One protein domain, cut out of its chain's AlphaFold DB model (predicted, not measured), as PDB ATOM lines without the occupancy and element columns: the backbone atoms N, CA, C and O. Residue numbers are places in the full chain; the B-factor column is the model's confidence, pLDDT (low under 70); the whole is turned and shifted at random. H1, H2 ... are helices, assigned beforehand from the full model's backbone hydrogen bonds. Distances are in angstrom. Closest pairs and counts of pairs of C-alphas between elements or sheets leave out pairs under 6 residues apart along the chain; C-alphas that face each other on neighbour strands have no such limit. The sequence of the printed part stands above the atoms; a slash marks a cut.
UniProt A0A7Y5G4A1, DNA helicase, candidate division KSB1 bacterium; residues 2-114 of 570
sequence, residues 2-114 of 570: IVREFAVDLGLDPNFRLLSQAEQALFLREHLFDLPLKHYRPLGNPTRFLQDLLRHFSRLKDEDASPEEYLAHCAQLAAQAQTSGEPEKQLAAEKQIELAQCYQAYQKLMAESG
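This is residues 2 to 114 of the 570 residues of the protein "DNA helicase" of candidate division KSB1 bacterium (UniProt A0A7Y5G4A1). A long hairpin of two helices, H4 and H5, makes the longest axis; H3 crosses the side of H5 nearly at a right angle, and H2 packs on the first part of H3. The small H1 is set off beyond the last residues of H5, joined to H2 by the loop of residues 6 to 20, while the turn end of the hairpin, residues 83 to 88, sticks out. The printed part has 113 residues, with five named helices in the order H1 to H5 and no named strand; its class is all helix. It is only just compact, close to loose, with a radius of gyration of the C-alphas of 15.8 A, and spans 50 by 35 by 21 A.

H1, residues 2 to 5, touches no helix. A long link of 15 residues joins it to H2, residues 21 to 30, from which it is apart. H2 touches H3, residues 50 to 62, which meets it with residues 50 to 54 alone; the closest C-alphas, those of Ala 25 and Leu 50, are 5.9 A apart. Their lines stand at a steep tilt of 59 degrees, opposite ways. H3 is close to but not clearly touching H5, residues 87 to 112; their lines are about perpendicular at 82 degrees, and the closest C-alphas, those of Phe 57 and Tyr 103, are 6.3 A apart. H2 is also close to but not clearly touching H5, about perpendicular at 83 degrees, with the closest C-alphas, those of Leu 28 and Tyr 106, 7.6 A apart. H4, residues 67 to 84, and H5 form a helical hairpin: they touch at a shallow tilt of 13 degrees, opposite ways, and their closest C-alphas, those of Ala 78 and Ala 93, are 4.9 A apart. H3 and H4 are apart, but only just, with their closest C-alphas 8.1 A from each other. Every pair of O i and N i+4 is within hydrogen-bond range in H2, H3, H4 and H5; H1 is too short for such a pair, and its one pair of O i and N i+3 is within range.

H1 begins at C-alpha 2, (119.685, 131.149, 52.249). H2 measures 14.4 A from first to last C-alpha and H3 18.2 A. H4 measures 25.7 A and begins at C-alpha 67, (116.703, 133.271, 73.663). H5, the longest, measures 37.5 A and ends at C-alpha 112, (113.466, 145.470, 64.557).

The C-alphas farthest apart, those of Glu 5 and Gly 85, are 50.9 A apart. The printed part has no cut. The link of 19 residues from H2 to H3 is long, and those from H3 to H4 and from H4 to H5 are tight. The mean pLDDT of the printed part is 86.9; residues 42 to 48 are under 70.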
ATOM      1  N   ILE A   2     120.947 131.839  51.903       92.06
ATOM      2  CA  ILE A   2     119.685 131.149  52.249       92.06
ATOM      3  C   ILE A   2     118.732 132.073  53.020       92.06
ATOM      4  O   ILE A   2     117.635 132.317  52.543       92.06
ATOM      5  N   VAL A   3     119.184 132.693  54.118       91.25
ATOM      6  CA  VAL A   3     118.351 133.641  54.890       91.25
ATOM      7  C   VAL A   3     117.764 134.764  54.025       91.25
ATOM      8  O   VAL A   3     116.617 135.124  54.215       91.25
ATOM      9  N   ARG A   4     118.504 135.291  53.036       91.44
ATOM     10  CA  ARG A   4     117.988 136.329  52.119       91.44
ATOM     11  C   ARG A   4     116.968 135.779  51.123       91.44
ATOM     12  O   ARG A   4     116.012 136.467  50.805       91.44
ATOM     13  N   GLU A   5     117.187 134.562  50.622       93.69
ATOM     14  CA  GLU A   5     116.275 133.890  49.681       93.69
ATOM     15  C   GLU A   5     114.905 133.617  50.321       93.69
ATOM     16  O   GLU A   5     113.894 133.735  49.637       93.69
ATOM     17  N   PHE A   6     114.878 133.311  51.622       93.81
ATOM     18  CA  PHE A   6     113.672 132.951  52.385       93.81
ATOM     19  C   PHE A   6     113.372 133.935  53.527       93.81
ATOM     20  O   PHE A   6     112.803 133.561  54.551       93.81
ATOM     21  N   ALA A   7     113.790 135.197  53.389       90.38
ATOM     22  CA  ALA A   7     113.624 136.196  54.449       90.38
ATOM     23  C   ALA A   7     112.143 136.422  54.781       90.38
ATOM     24  O   ALA A   7     111.775 136.511  55.948       90.38
ATOM     25  N   VAL A   8     111.291 136.431  53.751       90.12
ATOM     26  CA  VAL A   8     109.841 136.623  53.887       90.12
ATOM     27  C   VAL A   8     109.202 135.494  54.696       90.12
ATOM     28  O   VAL A   8     108.379 135.773  55.563       90.12
ATOM     29  N   ASP A   9     109.613 134.243  54.469       91.56
ATOM     30  CA  ASP A   9     109.101 133.081  55.206       91.56
ATOM     31  C   ASP A   9     109.452 133.149  56.700       91.56
ATOM     32  O   ASP A   9     108.666 132.731  57.544       91.56
ATOM     33  N   LEU A  10     110.600 133.750  57.027       86.69
ATOM     34  CA  LEU A  10     111.052 133.998  58.398       86.69
ATOM     35  C   LEU A  10     110.473 135.278  59.027       86.69
ATOM     36  O   LEU A  10     110.753 135.552  60.195       86.69
ATOM     37  N   GLY A  11     109.706 136.078  58.278       86.62
ATOM     38  CA  GLY A  11     109.205 137.379  58.731       86.62
ATOM     39  C   GLY A  11     110.296 138.447  58.880       86.62
ATOM     40  O   GLY A  11     110.178 139.330  59.725       86.62
ATOM     41  N   LEU A  12     111.368 138.350  58.091       85.81
ATOM     42  CA  LEU A  12     112.538 139.228  58.134       85.81
ATOM     43  C   LEU A  12     112.603 140.143  56.904       85.81
ATOM     44  O   LEU A  12     112.170 139.773  55.810       85.81
ATOM     45  N   ASP A  13     113.228 141.310  57.062       83.06
ATOM     46  CA  ASP A  13     113.586 142.165  55.926       83.06
ATOM     47  C   ASP A  13     114.729 141.510  55.117       83.06
ATOM     48  O   ASP A  13     115.804 141.267  55.675       83.06
ATOM     49  N   PRO A  14     114.565 141.226  53.809       83.31
ATOM     50  CA  PRO A  14     115.633 140.671  52.971       83.31
ATOM     51  C   PRO A  14     116.872 141.575  52.842       83.31
ATOM     52  O   PRO A  14     117.950 141.078  52.490       83.31
ATOM     53  N   ASN A  15     116.745 142.873  53.130       84.56
ATOM     54  CA  ASN A  15     117.815 143.871  53.058       84.56
ATOM     55  C   ASN A  15     118.579 144.046  54.373       84.56
ATOM     56  O   ASN A  15     119.245 145.063  54.567       84.56
ATOM     57  N   PHE A  16     118.529 143.052  55.260       85.44
ATOM     58  CA  PHE A  16     119.253 143.115  56.517       85.44
ATOM     59  C   PHE A  16     120.760 143.379  56.340       85.44
ATOM     60  O   PHE A  16     121.427 142.839  55.438       85.44
ATOM     61  N   ARG A  17     121.314 144.186  57.251       85.25
ATOM     62  CA  ARG A  17     122.746 144.501  57.316       85.25
ATOM     63  C   ARG A  17     123.430 143.652  58.384       85.25
ATOM     64  O   ARG A  17     122.941 143.506  59.497       85.25
ATOM     65  N   LEU A  18     124.586 143.106  58.026       87.00
ATOM     66  CA  LEU A  18     125.439 142.355  58.939       87.00
ATOM     67  C   LEU A  18     126.346 143.317  59.713       87.00
ATOM     68  O   LEU A  18     127.032 144.113  59.076       87.00
ATOM     69  N   LEU A  19     126.363 143.220  61.042       87.12
ATOM     70  CA  LEU A  19     127.189 144.049  61.918       87.12
ATOM     71  C   LEU A  19     128.485 143.336  62.334       87.12
ATOM     72  O   LEU A  19     128.473 142.182  62.782       87.12
ATOM     73  N   SER A  20     129.608 144.049  62.250       84.31
ATOM     74  CA  SER A  20     130.887 143.673  62.861       84.31
ATOM     75  C   SER A  20     130.779 143.629  64.391       84.31
ATOM     76  O   SER A  20     129.851 144.183  64.973       84.31
ATOM     77  N   GLN A  21     131.729 142.987  65.082       82.81
ATOM     78  CA  GLN A  21     131.717 142.958  66.557       82.81
ATOM     79  C   GLN A  21     131.761 144.362  67.175       82.81
ATOM     80  O   GLN A  21     131.135 144.607  68.204       82.81
ATOM     81  N   ALA A  22     132.473 145.291  66.541       81.38
ATOM     82  CA  ALA A  22     132.543 146.668  66.999       81.38
ATOM     83  C   ALA A  22     131.255 147.444  66.697       81.38
ATOM     84  O   ALA A  22     130.781 148.185  67.557       81.38
ATOM     85  N   GLU A  23     130.643 147.227  65.527       84.62
ATOM     86  CA  GLU A  23     129.325 147.792  65.204       84.62
ATOM     87  C   GLU A  23     128.248 147.269  66.167       84.62
ATOM     88  O   GLU A  23     127.421 148.043  66.637       84.62
ATOM     89  N   GLN A  24     128.292 145.984  66.539       88.94
ATOM     90  CA  GLN A  24     127.408 145.415  67.563       88.94
ATOM     91  C   GLN A  24     127.619 146.075  68.930       88.94
ATOM     92  O   GLN A  24     126.650 146.336  69.638       88.94
ATOM     93  N   ALA A  25     128.869 146.346  69.319       87.19
ATOM     94  CA  ALA A  25     129.175 146.990  70.596       87.19
ATOM     95  C   ALA A  25     128.670 148.433  70.635       87.19
ATOM     96  O   ALA A  25     128.135 148.877  71.652       87.19
ATOM     97  N   LEU A  26     128.783 149.141  69.513       83.94
ATOM     98  CA  LEU A  26     128.224 150.472  69.364       83.94
ATOM     99  C   LEU A  26     126.691 150.458  69.388       83.94
ATOM    100  O   LEU A  26     126.099 151.220  70.146       83.94
ATOM    101  N   PHE A  27     126.062 149.543  68.653       86.62
ATOM    102  CA  PHE A  27     124.611 149.352  68.676       86.62
ATOM    103  C   PHE A  27     124.104 149.069  70.099       86.62
ATOM    104  O   PHE A  27     123.182 149.718  70.591       86.62
ATOM    105  N   LEU A  28     124.767 148.162  70.824       87.38
ATOM    106  CA  LEU A  28     124.420 147.840  72.210       87.38
ATOM    107  C   LEU A  28     124.609 149.039  73.152       87.38
ATOM    108  O   LEU A  28     123.868 149.183  74.122       87.38
ATOM    109  N   ARG A  29     125.593 149.906  72.878       85.62
ATOM    110  CA  ARG A  29     125.811 151.152  73.626       85.62
ATOM    111  C   ARG A  29     124.686 152.159  73.392       85.62
ATOM    112  O   ARG A  29     124.256 152.790  74.355       85.62
ATOM    113  N   GLU A  30     124.237 152.327  72.153       84.62
ATOM    114  CA  GLU A  30     123.139 153.240  71.797       84.62
ATOM    115  C   GLU A  30     121.815 152.797  72.435       84.62
ATOM    116  O   GLU A  30     121.061 153.633  72.929       84.62
ATOM    117  N   HIS A  31     121.606 151.484  72.551       87.19
ATOM    118  CA  HIS A  31     120.424 150.873  73.165       87.19
ATOM    119  C   HIS A  31     120.617 150.438  74.625       87.19
ATOM    120  O   HIS A  31     119.810 149.686  75.172       87.19
ATOM    121  N   LEU A  32     121.671 150.900  75.305       85.19
ATOM    122  CA  LEU A  32     122.030 150.405  76.639       85.19
ATOM    123  C   LEU A  32     120.896 150.551  77.670       85.19
ATOM    124  O   LEU A  32     120.756 149.720  78.569       85.19
ATOM    125  N   PHE A  33     120.097 151.614  77.550       84.50
ATOM    126  CA  PHE A  33     118.978 151.899  78.451       84.50
ATOM    127  C   PHE A  33     117.684 151.165  78.084       84.50
ATOM    128  O   PHE A  33     116.796 151.078  78.932       84.50
ATOM    129  N   ASP A  34     117.613 150.587  76.884       86.62
ATOM    130  CA  ASP A  34     116.506 149.734  76.446       86.62
ATOM    131  C   ASP A  34     116.681 148.289  76.950       86.62
ATOM    132  O   ASP A  34     115.729 147.508  76.992       86.62
ATOM    133  N   LEU A  35     117.897 147.926  77.375       87.00
ATOM    134  CA  LEU A  35     118.217 146.600  77.891       87.00
ATOM    135  C   LEU A  35     117.836 146.454  79.377       87.00
ATOM    136  O   LEU A  35     118.097 147.354  80.190       87.00
ATOM    137  N   PRO A  36     117.316 145.284  79.791       87.19
ATOM    138  CA  PRO A  36     116.898 145.008  81.167       87.19
ATOM    139  C   PRO A  36     118.080 144.741  82.124       87.19
ATOM    140  O   PRO A  36     118.035 143.831  82.945       87.19
ATOM    141  N   LEU A  37     119.149 145.538  82.040       84.19
ATOM    142  CA  LEU A  37     120.368 145.379  82.836       84.19
ATOM    143  C   LEU A  37     120.245 146.041  84.217       84.19
ATOM    144  O   LEU A  37     119.880 147.218  84.315       84.19
ATOM    145  N   LYS A  38     120.620 145.312  85.271       82.44
ATOM    146  CA  LYS A  38     120.690 145.756  86.671       82.44
ATOM    147  C   LYS A  38     122.104 145.584  87.226       82.44
ATOM    148  O   LYS A  38     122.710 146.568  87.638       82.44
ATOM    149  N   HIS A  39     122.638 144.364  87.210       79.44
ATOM    150  CA  HIS A  39     123.972 144.029  87.709       79.44
ATOM    151  C   HIS A  39     125.073 144.359  86.703       79.44
ATOM    152  O   HIS A  39     126.156 144.786  87.100       79.44
ATOM    153  N   TYR A  40     124.801 144.182  85.409       77.50
ATOM    154  CA  TYR A  40     125.785 144.386  84.343       77.50
ATOM    155  C   TYR A  40     125.650 145.750  83.661       77.50
ATOM    156  O   TYR A  40     126.279 145.989  82.632       77.50
ATOM    157  N   ARG A  41     124.860 146.672  84.233       77.81
ATOM    158  CA  ARG A  41     124.757 148.044  83.731       77.81
ATOM    159  C   ARG A  41     126.010 148.840  84.129       77.81
ATOM    160  O   ARG A  41     126.230 149.083  85.317       77.81
ATOM    161  N   PRO A  42     126.829 149.296  83.172       65.12
ATOM    162  CA  PRO A  42     128.007 150.088  83.487       65.12
ATOM    163  C   PRO A  42     127.625 151.500  83.967       65.12
ATOM    164  O   PRO A  42     127.158 152.315  83.180       65.12
ATOM    165  N   LEU A  43     127.857 151.816  85.246       64.06
ATOM    166  CA  LEU A  43     127.598 153.162  85.797       64.06
ATOM    167  C   LEU A  43     128.727 154.173  85.519       64.06
ATOM    168  O   LEU A  43     128.472 155.371  85.499       64.06
ATOM    169  N   GLY A  44     129.968 153.707  85.322       61.78
ATOM    170  CA  GLY A  44     131.148 154.576  85.160       61.78
ATOM    171  C   GLY A  44     131.914 154.427  83.842       61.78
ATOM    172  O   GLY A  44     132.647 155.334  83.465       61.78
ATOM    173  N   ASN A  45     131.762 153.302  83.131       66.31
ATOM    174  CA  ASN A  45     132.367 153.099  81.814       66.31
ATOM    175  C   ASN A  45     131.431 152.255  80.929       66.31
ATOM    176  O   ASN A  45     131.433 151.027  81.074       66.31
ATOM    177  N   PRO A  46     130.659 152.886  80.021       63.53
ATOM    178  CA  PRO A  46     129.655 152.208  79.214       63.53
ATOM    179  C   PRO A  46     130.214 151.124  78.290       63.53
ATOM    180  O   PRO A  46     129.445 150.270  77.877       63.53
ATOM    181  N   THR A  47     131.518 151.105  77.991       65.94
ATOM    182  CA  THR A  47     132.112 150.175  77.016       65.94
ATOM    183  C   THR A  47     132.654 148.886  77.643       65.94
ATOM    184  O   THR A  47     132.731 147.863  76.963       65.94
ATOM    185  N   ARG A  48     132.948 148.881  78.953       68.12
ATOM    186  CA  ARG A  48     133.698 147.795  79.619       68.12
ATOM    187  C   ARG A  48     133.039 146.413  79.544       68.12
ATOM    188  O   ARG A  48     133.752 145.429  79.392       68.12
ATOM    189  N   PHE A  49     131.716 146.325  79.688       75.62
ATOM    190  CA  PHE A  49     131.002 145.037  79.741       75.62
ATOM    191  C   PHE A  49     130.327 144.647  78.423       75.62
ATOM    192  O   PHE A  49     129.926 143.498  78.269       75.62
ATOM    193  N   LEU A  50     130.220 145.566  77.457       82.75
ATOM    194  CA  LEU A  50     129.493 145.309  76.209       82.75
ATOM    195  C   LEU A  50     130.163 144.212  75.381       82.75
ATOM    196  O   LEU A  50     129.485 143.320  74.886       82.75
ATOM    197  N   GLN A  51     131.494 144.226  75.288       82.50
ATOM    198  CA  GLN A  51     132.233 143.184  74.572       82.50
ATOM    199  C   GLN A  51     132.085 141.804  75.228       82.50
ATOM    200  O   GLN A  51     132.003 140.800  74.523       82.50
ATOM    201  N   ASP A  52     132.028 141.745  76.562       84.88
ATOM    202  CA  ASP A  52     131.820 140.488  77.284       84.88
ATOM    203  C   ASP A  52     130.379 139.974  77.107       84.88
ATOM    204  O   ASP A  52     130.193 138.777  76.894       84.88
ATOM    205  N   LEU A  53     129.374 140.863  77.097       88.94
ATOM    206  CA  LEU A  53     127.982 140.513  76.773       88.94
ATOM    207  C   LEU A  53     127.845 139.980  75.343       88.94
ATOM    208  O   LEU A  53     127.251 138.928  75.132       88.94
ATOM    209  N   LEU A  54     128.441 140.656  74.358       90.12
ATOM    210  CA  LEU A  54     128.409 140.203  72.965       90.12
ATOM    211  C   LEU A  54     129.134 138.872  72.777       90.12
ATOM    212  O   LEU A  54     128.656 138.006  72.047       90.12
ATOM    213  N   ARG A  55     130.264 138.666  73.467       88.12
ATOM    214  CA  ARG A  55     130.945 137.366  73.472       88.12
ATOM    215  C   ARG A  55     130.040 136.281  74.052       88.12
ATOM    216  O   ARG A  55     129.985 135.194  73.486       88.12
ATOM    217  N   HIS A  56     129.321 136.577  75.135       90.31
ATOM    218  CA  HIS A  56     128.346 135.665  75.735       90.31
ATOM    219  C   HIS A  56     127.216 135.315  74.758       90.31
ATOM    220  O   HIS A  56     126.940 134.138  74.543       90.31
ATOM    221  N   PHE A  57     126.624 136.307  74.086       93.06
ATOM    222  CA  PHE A  57     125.563 136.089  73.092       93.06
ATOM    223  C   PHE A  57     126.053 135.294  71.880       93.06
ATOM    224  O   PHE A  57     125.397 134.344  71.462       93.06
ATOM    225  N   SER A  58     127.236 135.622  71.355       91.88
ATOM    226  CA  SER A  58     127.865 134.864  70.268       91.88
ATOM    227  C   SER A  58     128.053 133.400  70.661       91.88
ATOM    228  O   SER A  58     127.724 132.509  69.885       91.88
ATOM    229  N   ARG A  59     128.527 133.143  71.885       89.88
ATOM    230  CA  ARG A  59     128.716 131.786  72.399       89.88
ATOM    231  C   ARG A  59     127.395 131.032  72.580       89.88
ATOM    232  O   ARG A  59     127.363 129.845  72.291       89.88
ATOM    233  N   LEU A  60     126.312 131.691  72.999       92.56
ATOM    234  CA  LEU A  60     124.973 131.078  73.031       92.56
ATOM    235  C   LEU A  60     124.531 130.632  71.631       92.56
ATOM    236  O   LEU A  60     124.031 129.520  71.466       92.56
ATOM    237  N   LYS A  61     124.763 131.465  70.609       93.88
ATOM    238  CA  LYS A  61     124.451 131.124  69.212       93.88
ATOM    239  C   LYS A  61     125.306 129.971  68.690       93.88
ATOM    240  O   LYS A  61     124.773 129.109  67.997       93.88
ATOM    241  N   ASP A  62     126.590 129.917  69.051       92.19
ATOM    242  CA  ASP A  62     127.492 128.810  68.693       92.19
ATOM    243  C   ASP A  62     127.000 127.455  69.232       92.19
ATOM    244  O   ASP A  62     127.146 126.430  68.561       92.19
ATOM    245  N   GLU A  63     126.382 127.461  70.418       91.75
ATOM    246  CA  GLU A  63     125.767 126.297  71.073       91.75
ATOM    247  C   GLU A  63     124.310 126.052  70.622       91.75
ATOM    248  O   GLU A  63     123.621 125.202  71.186       91.75
ATOM    249  N   ASP A  64     123.813 126.769  69.603       93.88
ATOM    250  CA  ASP A  64     122.422 126.682  69.125       93.88
ATOM    251  C   ASP A  64     121.402 126.888  70.264       93.88
ATOM    252  O   ASP A  64     120.417 126.160  70.362       93.88
ATOM    253  N   ALA A  65     121.674 127.818  71.185       93.75
ATOM    254  CA  ALA A  65     120.767 128.174  72.274       93.75
ATOM    255  C   ALA A  65     119.919 129.391  71.873       93.75
ATOM    256  O   ALA A  65     120.428 130.509  71.714       93.75
ATOM    257  N   SER A  66     118.609 129.180  71.708       92.38
ATOM    258  CA  SER A  66     117.681 130.281  71.427       92.38
ATOM    259  C   SER A  66     117.474 131.160  72.672       92.38
ATOM    260  O   SER A  66     117.680 130.693  73.800       92.38
ATOM    261  N   PRO A  67     117.049 132.429  72.518       93.31
ATOM    262  CA  PRO A  67     116.703 133.271  73.663       93.31
ATOM    263  C   PRO A  67     115.660 132.633  74.591       93.31
ATOM    264  O   PRO A  67     115.764 132.749  75.811       93.31
ATOM    265  N   GLU A  68     114.682 131.926  74.024       92.31
ATOM    266  CA  GLU A  68     113.631 131.229  74.767       92.31
ATOM    267  C   GLU A  68     114.184 130.026  75.540       92.31
ATOM    268  O   GLU A  68     113.876 129.870  76.723       92.31
ATOM    269  N   GLU A  69     115.028 129.204  74.903       91.38
ATOM    270  CA  GLU A  69     115.687 128.060  75.548       91.38
ATOM    271  C   GLU A  69     116.575 128.513  76.710       91.38
ATOM    272  O   GLU A  69     116.512 127.952  77.809       91.38
ATOM    273  N   TYR A  70     117.370 129.563  76.493       94.19
ATOM    274  CA  TYR A  70     118.267 130.092  77.514       94.19
ATOM    275  C   TYR A  70     117.493 130.685  78.697       94.19
ATOM    276  O   TYR A  70     117.800 130.381  79.851       94.19
ATOM    277  N   LEU A  71     116.437 131.462  78.435       93.88
ATOM    278  CA  LEU A  71     115.585 132.018  79.486       93.88
ATOM    279  C   LEU A  71     114.888 130.919  80.302       93.88
ATOM    280  O   LEU A  71     114.845 131.006  81.531       93.88
ATOM    281  N   ALA A  72     114.388 129.870  79.642       92.94
ATOM    282  CA  ALA A  72     113.781 128.724  80.314       92.94
ATOM    283  C   ALA A  72     114.789 127.987  81.212       92.94
ATOM    284  O   ALA A  72     114.461 127.643  82.350       92.94
ATOM    285  N   HIS A  73     116.026 127.796  80.741       91.88
ATOM    286  CA  HIS A  73     117.094 127.191  81.535       91.88
ATOM    287  C   HIS A  73     117.452 128.043  82.764       91.88
ATOM    288  O   HIS A  73     117.495 127.534  83.885       91.88
ATOM    289  N   CYS A  74     117.628 129.356  82.591       91.56
ATOM    290  CA  CYS A  74     117.907 130.270  83.702       91.56
ATOM    291  C   CYS A  74     116.767 130.308  84.733       91.56
ATOM    292  O   CYS A  74     117.027 130.369  85.935       91.56
ATOM    293  N   ALA A  75     115.508 130.211  84.294       91.25
ATOM    294  CA  ALA A  75     114.360 130.120  85.195       91.25
ATOM    295  C   ALA A  75     114.381 128.833  86.042       91.25
ATOM    296  O   ALA A  75     114.081 128.873  87.237       91.25
ATOM    297  N   GLN A  76     114.785 127.699  85.456       90.19
ATOM    298  CA  GLN A  76     114.965 126.444  86.197       90.19
ATOM    299  C   GLN A  76     116.096 126.547  87.226       90.19
ATOM    300  O   GLN A  76     115.911 126.142  88.375       90.19
ATOM    301  N   LEU A  77     117.238 127.132  86.848       88.06
ATOM    302  CA  LEU A  77     118.360 127.366  87.763       88.06
ATOM    303  C   LEU A  77     117.957 128.250  88.949       88.06
ATOM    304  O   LEU A  77     118.308 127.948  90.088       88.06
ATOM    305  N   ALA A  78     117.172 129.301  88.710       89.19
ATOM    306  CA  ALA A  78     116.674 130.162  89.779       89.19
ATOM    307  C   ALA A  78     115.723 129.432  90.737       89.19
ATOM    308  O   ALA A  78     115.856 129.579  91.952       89.19
ATOM    309  N   ALA A  79     114.824 128.586  90.225       89.56
ATOM    310  CA  ALA A  79     113.950 127.766  91.067       89.56
ATOM    311  C   ALA A  79     114.749 126.773  91.941       89.56
ATOM    312  O   ALA A  79     114.456 126.590  93.128       89.56
ATOM    313  N   GLN A  80     115.801 126.164  91.381       87.81
ATOM    314  CA  GLN A  80     116.706 125.276  92.118       87.81
ATOM    315  C   GLN A  80     117.507 126.036  93.186       87.81
ATOM    316  O   GLN A  80     117.581 125.595  94.334       87.81
ATOM    317  N   ALA A  81     118.050 127.207  92.844       87.56
ATOM    318  CA  ALA A  81     118.779 128.063  93.777       87.56
ATOM    319  C   ALA A  81     117.889 128.528  94.941       87.56
ATOM    320  O   ALA A  81     118.310 128.487  96.100       87.56
ATOM    321  N   GLN A  82     116.631 128.884  94.661       84.00
ATOM    322  CA  GLN A  82     115.655 129.247  95.686       84.00
ATOM    323  C   GLN A  82     115.371 128.080  96.643       84.00
ATOM    324  O   GLN A  82     115.302 128.286  97.852       84.00
ATOM    325  N   THR A  83     115.289 126.854  96.119       85.06
ATOM    326  CA  THR A  83     115.095 125.632  96.921       85.06
ATOM    327  C   THR A  83     116.313 125.316  97.797       85.06
ATOM    328  O   THR A  83     116.154 124.858  98.924       85.06
ATOM    329  N   SER A  84     117.530 125.583  97.309       84.19
ATOM    330  CA  SER A  84     118.769 125.352  98.068       84.19
ATOM    331  C   SER A  84     118.973 126.322  99.241       84.19
ATOM    332  O   SER A  84     119.673 125.990 100.192       84.19
ATOM    333  N   GLY A  85     118.370 127.516  99.184       80.25
ATOM    334  CA  GLY A  85     118.495 128.548 100.220       80.25
ATOM    335  C   GLY A  85     119.866 129.236 100.308       80.25
ATOM    336  O   GLY A  85     120.055 130.087 101.175       80.25
ATOM    337  N   GLU A  86     120.819 128.904  99.433       87.00
ATOM    338  CA  GLU A  86     122.158 129.501  99.437       87.00
ATOM    339  C   GLU A  86     122.158 130.881  98.746       87.00
ATOM    340  O   GLU A  86     121.826 130.971  97.558       87.00
ATOM    341  N   PRO A  87     122.577 131.964  99.431       85.69
ATOM    342  CA  PRO A  87     122.502 133.322  98.886       85.69
ATOM    343  C   PRO A  87     123.411 133.534  97.665       85.69
ATOM    344  O   PRO A  87     123.056 134.274  96.750       85.69
ATOM    345  N   GLU A  88     124.562 132.858  97.607       85.88
ATOM    346  CA  GLU A  88     125.486 132.949  96.467       85.88
ATOM    347  C   GLU A  88     124.884 132.346  95.190       85.88
ATOM    348  O   GLU A  88     124.959 132.954  94.121       85.88
ATOM    349  N   LYS A  89     124.221 131.186  95.305       84.69
ATOM    350  CA  LYS A  89     123.529 130.536  94.182       84.69
ATOM    351  C   LYS A  89     122.336 131.353  93.701       84.69
ATOM    352  O   LYS A  89     122.097 131.420  92.499       84.69
ATOM    353  N   GLN A  90     121.611 131.996  94.618       86.50
ATOM    354  CA  GLN A  90     120.500 132.885  94.269       86.50
ATOM    355  C   GLN A  90     120.990 134.089  93.462       86.50
ATOM    356  O   GLN A  90     120.490 134.324  92.364       86.50
ATOM    357  N   LEU A  91     122.037 134.776  93.930       86.44
ATOM    358  CA  LEU A  91     122.622 135.909  93.210       86.44
ATOM    359  C   LEU A  91     123.192 135.502  91.839       86.44
ATOM    360  O   LEU A  91     123.077 136.251  90.868       86.44
ATOM    361  N   ALA A  92     123.816 134.326  91.735       86.19
ATOM    362  CA  ALA A  92     124.301 133.804  90.457       86.19
ATOM    363  C   ALA A  92     123.146 133.526  89.478       86.19
ATOM    364  O   ALA A  92     123.234 133.893  88.306       86.19
ATOM    365  N   ALA A  93     122.048 132.935  89.953       87.31
ATOM    366  CA  ALA A  93     120.870 132.675  89.133       87.31
ATOM    367  C   ALA A  93     120.158 133.969  88.696       87.31
ATOM    368  O   ALA A  93     119.752 134.079  87.540       87.31
ATOM    369  N   GLU A  94     120.067 134.976  89.571       88.94
ATOM    370  CA  GLU A  94     119.538 136.306  89.234       88.94
ATOM    371  C   GLU A  94     120.333 136.960  88.098       88.94
ATOM    372  O   GLU A  94     119.749 137.433  87.119       88.94
ATOM    373  N   LYS A  95     121.668 136.913  88.177       90.06
ATOM    374  CA  LYS A  95     122.559 137.394  87.110       90.06
ATOM    375  C   LYS A  95     122.340 136.651  85.792       90.06
ATOM    376  O   LYS A  95     122.314 137.281  84.740       90.06
ATOM    377  N   GLN A  96     122.159 135.331  85.829       90.12
ATOM    378  CA  GLN A  96     121.913 134.527  84.625       90.12
ATOM    379  C   GLN A  96     120.540 134.816  83.994       90.12
ATOM    380  O   GLN A  96     120.425 134.848  82.768       90.12
ATOM    381  N   ILE A  97     119.507 135.098  84.796       92.25
ATOM    382  CA  ILE A  97     118.208 135.569  84.286       92.25
ATOM    383  C   ILE A  97     118.350 136.934  83.610       92.25
ATOM    384  O   ILE A  97     117.821 137.118  82.515       92.25
ATOM    385  N   GLU A  98     119.073 137.874  84.225       92.31
ATOM    386  CA  GLU A  98     119.343 139.185  83.623       92.31
ATOM    387  C   GLU A  98     120.027 139.040  82.256       92.31
ATOM    388  O   GLU A  98     119.603 139.667  81.285       92.31
ATOM    389  N   LEU A  99     121.041 138.172  82.151       92.69
ATOM    390  CA  LEU A  99     121.731 137.889  80.889       92.69
ATOM    391  C   LEU A  99     120.795 137.288  79.834       92.69
ATOM    392  O   LEU A  99     120.857 137.692  78.674       92.69
ATOM    393  N   ALA A 100     119.908 136.366  80.218       93.38
ATOM    394  CA  ALA A 100     118.944 135.762  79.299       93.38
ATOM    395  C   ALA A 100     117.904 136.768  78.784       93.38
ATOM    396  O   ALA A 100     117.627 136.820  77.586       93.38
ATOM    397  N   GLN A 101     117.378 137.617  79.670       94.38
ATOM    398  CA  GLN A 101     116.472 138.705  79.291       94.38
ATOM    399  C   GLN A 101     117.172 139.730  78.392       94.38
ATOM    400  O   GLN A 101     116.585 140.208  77.423       94.38
ATOM    401  N   CYS A 102     118.438 140.041  78.681       93.38
ATOM    402  CA  CYS A 102     119.250 140.926  77.856       93.38
ATOM    403  C   CYS A 102     119.497 140.333  76.462       93.38
ATOM    404  O   CYS A 102     119.325 141.038  75.472       93.38
ATOM    405  N   TYR A 103     119.813 139.038  76.364       94.88
ATOM    406  CA  TYR A 103     119.983 138.353  75.080       94.88
ATOM    407  C   TYR A 103     118.699 138.388  74.235       94.88
ATOM    408  O   TYR A 103     118.744 138.694  73.044       94.88
ATOM    409  N   GLN A 104     117.540 138.150  74.857       95.00
ATOM    410  CA  GLN A 104     116.244 138.250  74.184       95.00
ATOM    411  C   GLN A 104     115.950 139.675  73.695       95.00
ATOM    412  O   GLN A 104     115.532 139.860  72.551       95.00
ATOM    413  N   ALA A 105     116.187 140.684  74.540       94.19
ATOM    414  CA  ALA A 105     116.010 142.086  74.170       94.19
ATOM    415  C   ALA A 105     116.957 142.493  73.030       94.19
ATOM    416  O   ALA A 105     116.518 143.122  72.071       94.19
ATOM    417  N   TYR A 106     118.222 142.068  73.089       94.25
ATOM    418  CA  TYR A 106     119.220 142.300  72.049       94.25
ATOM    419  C   TYR A 106     118.782 141.731  70.693       94.25
ATOM    420  O   TYR A 106     118.752 142.469  69.709       94.25
ATOM    421  N   GLN A 107     118.368 140.459  70.645       93.00
ATOM    422  CA  GLN A 107     117.887 139.832  69.406       93.00
ATOM    423  C   GLN A 107     116.670 140.552  68.826       93.00
ATOM    424  O   GLN A 107     116.570 140.728  67.612       93.00
ATOM    425  N   LYS A 108     115.747 140.988  69.690       92.31
ATOM    426  CA  LYS A 108     114.563 141.735  69.270       92.31
ATOM    427  C   LYS A 108     114.939 143.089  68.661       92.31
ATOM    428  O   LYS A 108     114.483 143.392  67.564       92.31
ATOM    429  N   LEU A 109     115.792 143.863  69.333       92.38
ATOM    430  CA  LEU A 109     116.250 145.174  68.858       92.38
ATOM    431  C   LEU A 109     117.003 145.072  67.526       92.38
ATOM    432  O   LEU A 109     116.764 145.872  66.622       92.38
ATOM    433  N   MET A 110     117.879 144.069  67.388       91.25
ATOM    434  CA  MET A 110     118.594 143.780  66.141       91.25
ATOM    435  C   MET A 110     117.610 143.498  64.999       91.25
ATOM    436  O   MET A 110     117.685 144.139  63.951       91.25
ATOM    437  N   ALA A 111     116.633 142.613  65.223       88.38
ATOM    438  CA  ALA A 111     115.630 142.268  64.220       88.38
ATOM    439  C   ALA A 111     114.743 143.466  63.827       88.38
ATOM    440  O   ALA A 111     114.524 143.690  62.637       88.38
ATOM    441  N   GLU A 112     114.274 144.260  64.797       88.44
ATOM    442  CA  GLU A 112     113.466 145.470  64.557       88.44
ATOM    443  C   GLU A 112     114.239 146.548  63.782       88.44
ATOM    444  O   GLU A 112     113.646 147.293  63.004       88.44
ATOM    445  N   SER A 113     115.564 146.592  63.945       86.00
ATOM    446  CA  SER A 113     116.460 147.527  63.251       86.00
ATOM    447  C   SER A 113     116.976 147.002  61.902       86.00
ATOM    448  O   SER A 113     117.753 147.682  61.234       86.00
ATOM    449  N   GLY A 114     116.582 145.792  61.487       86.12
ATOM    450  CA  GLY A 114     117.078 145.165  60.256       86.12
ATOM    451  C   GLY A 114     118.561 144.770  60.320       86.12
ATOM    452  O   GLY A 114     119.240 144.716  59.290       86.12
TER     453      GLY A 114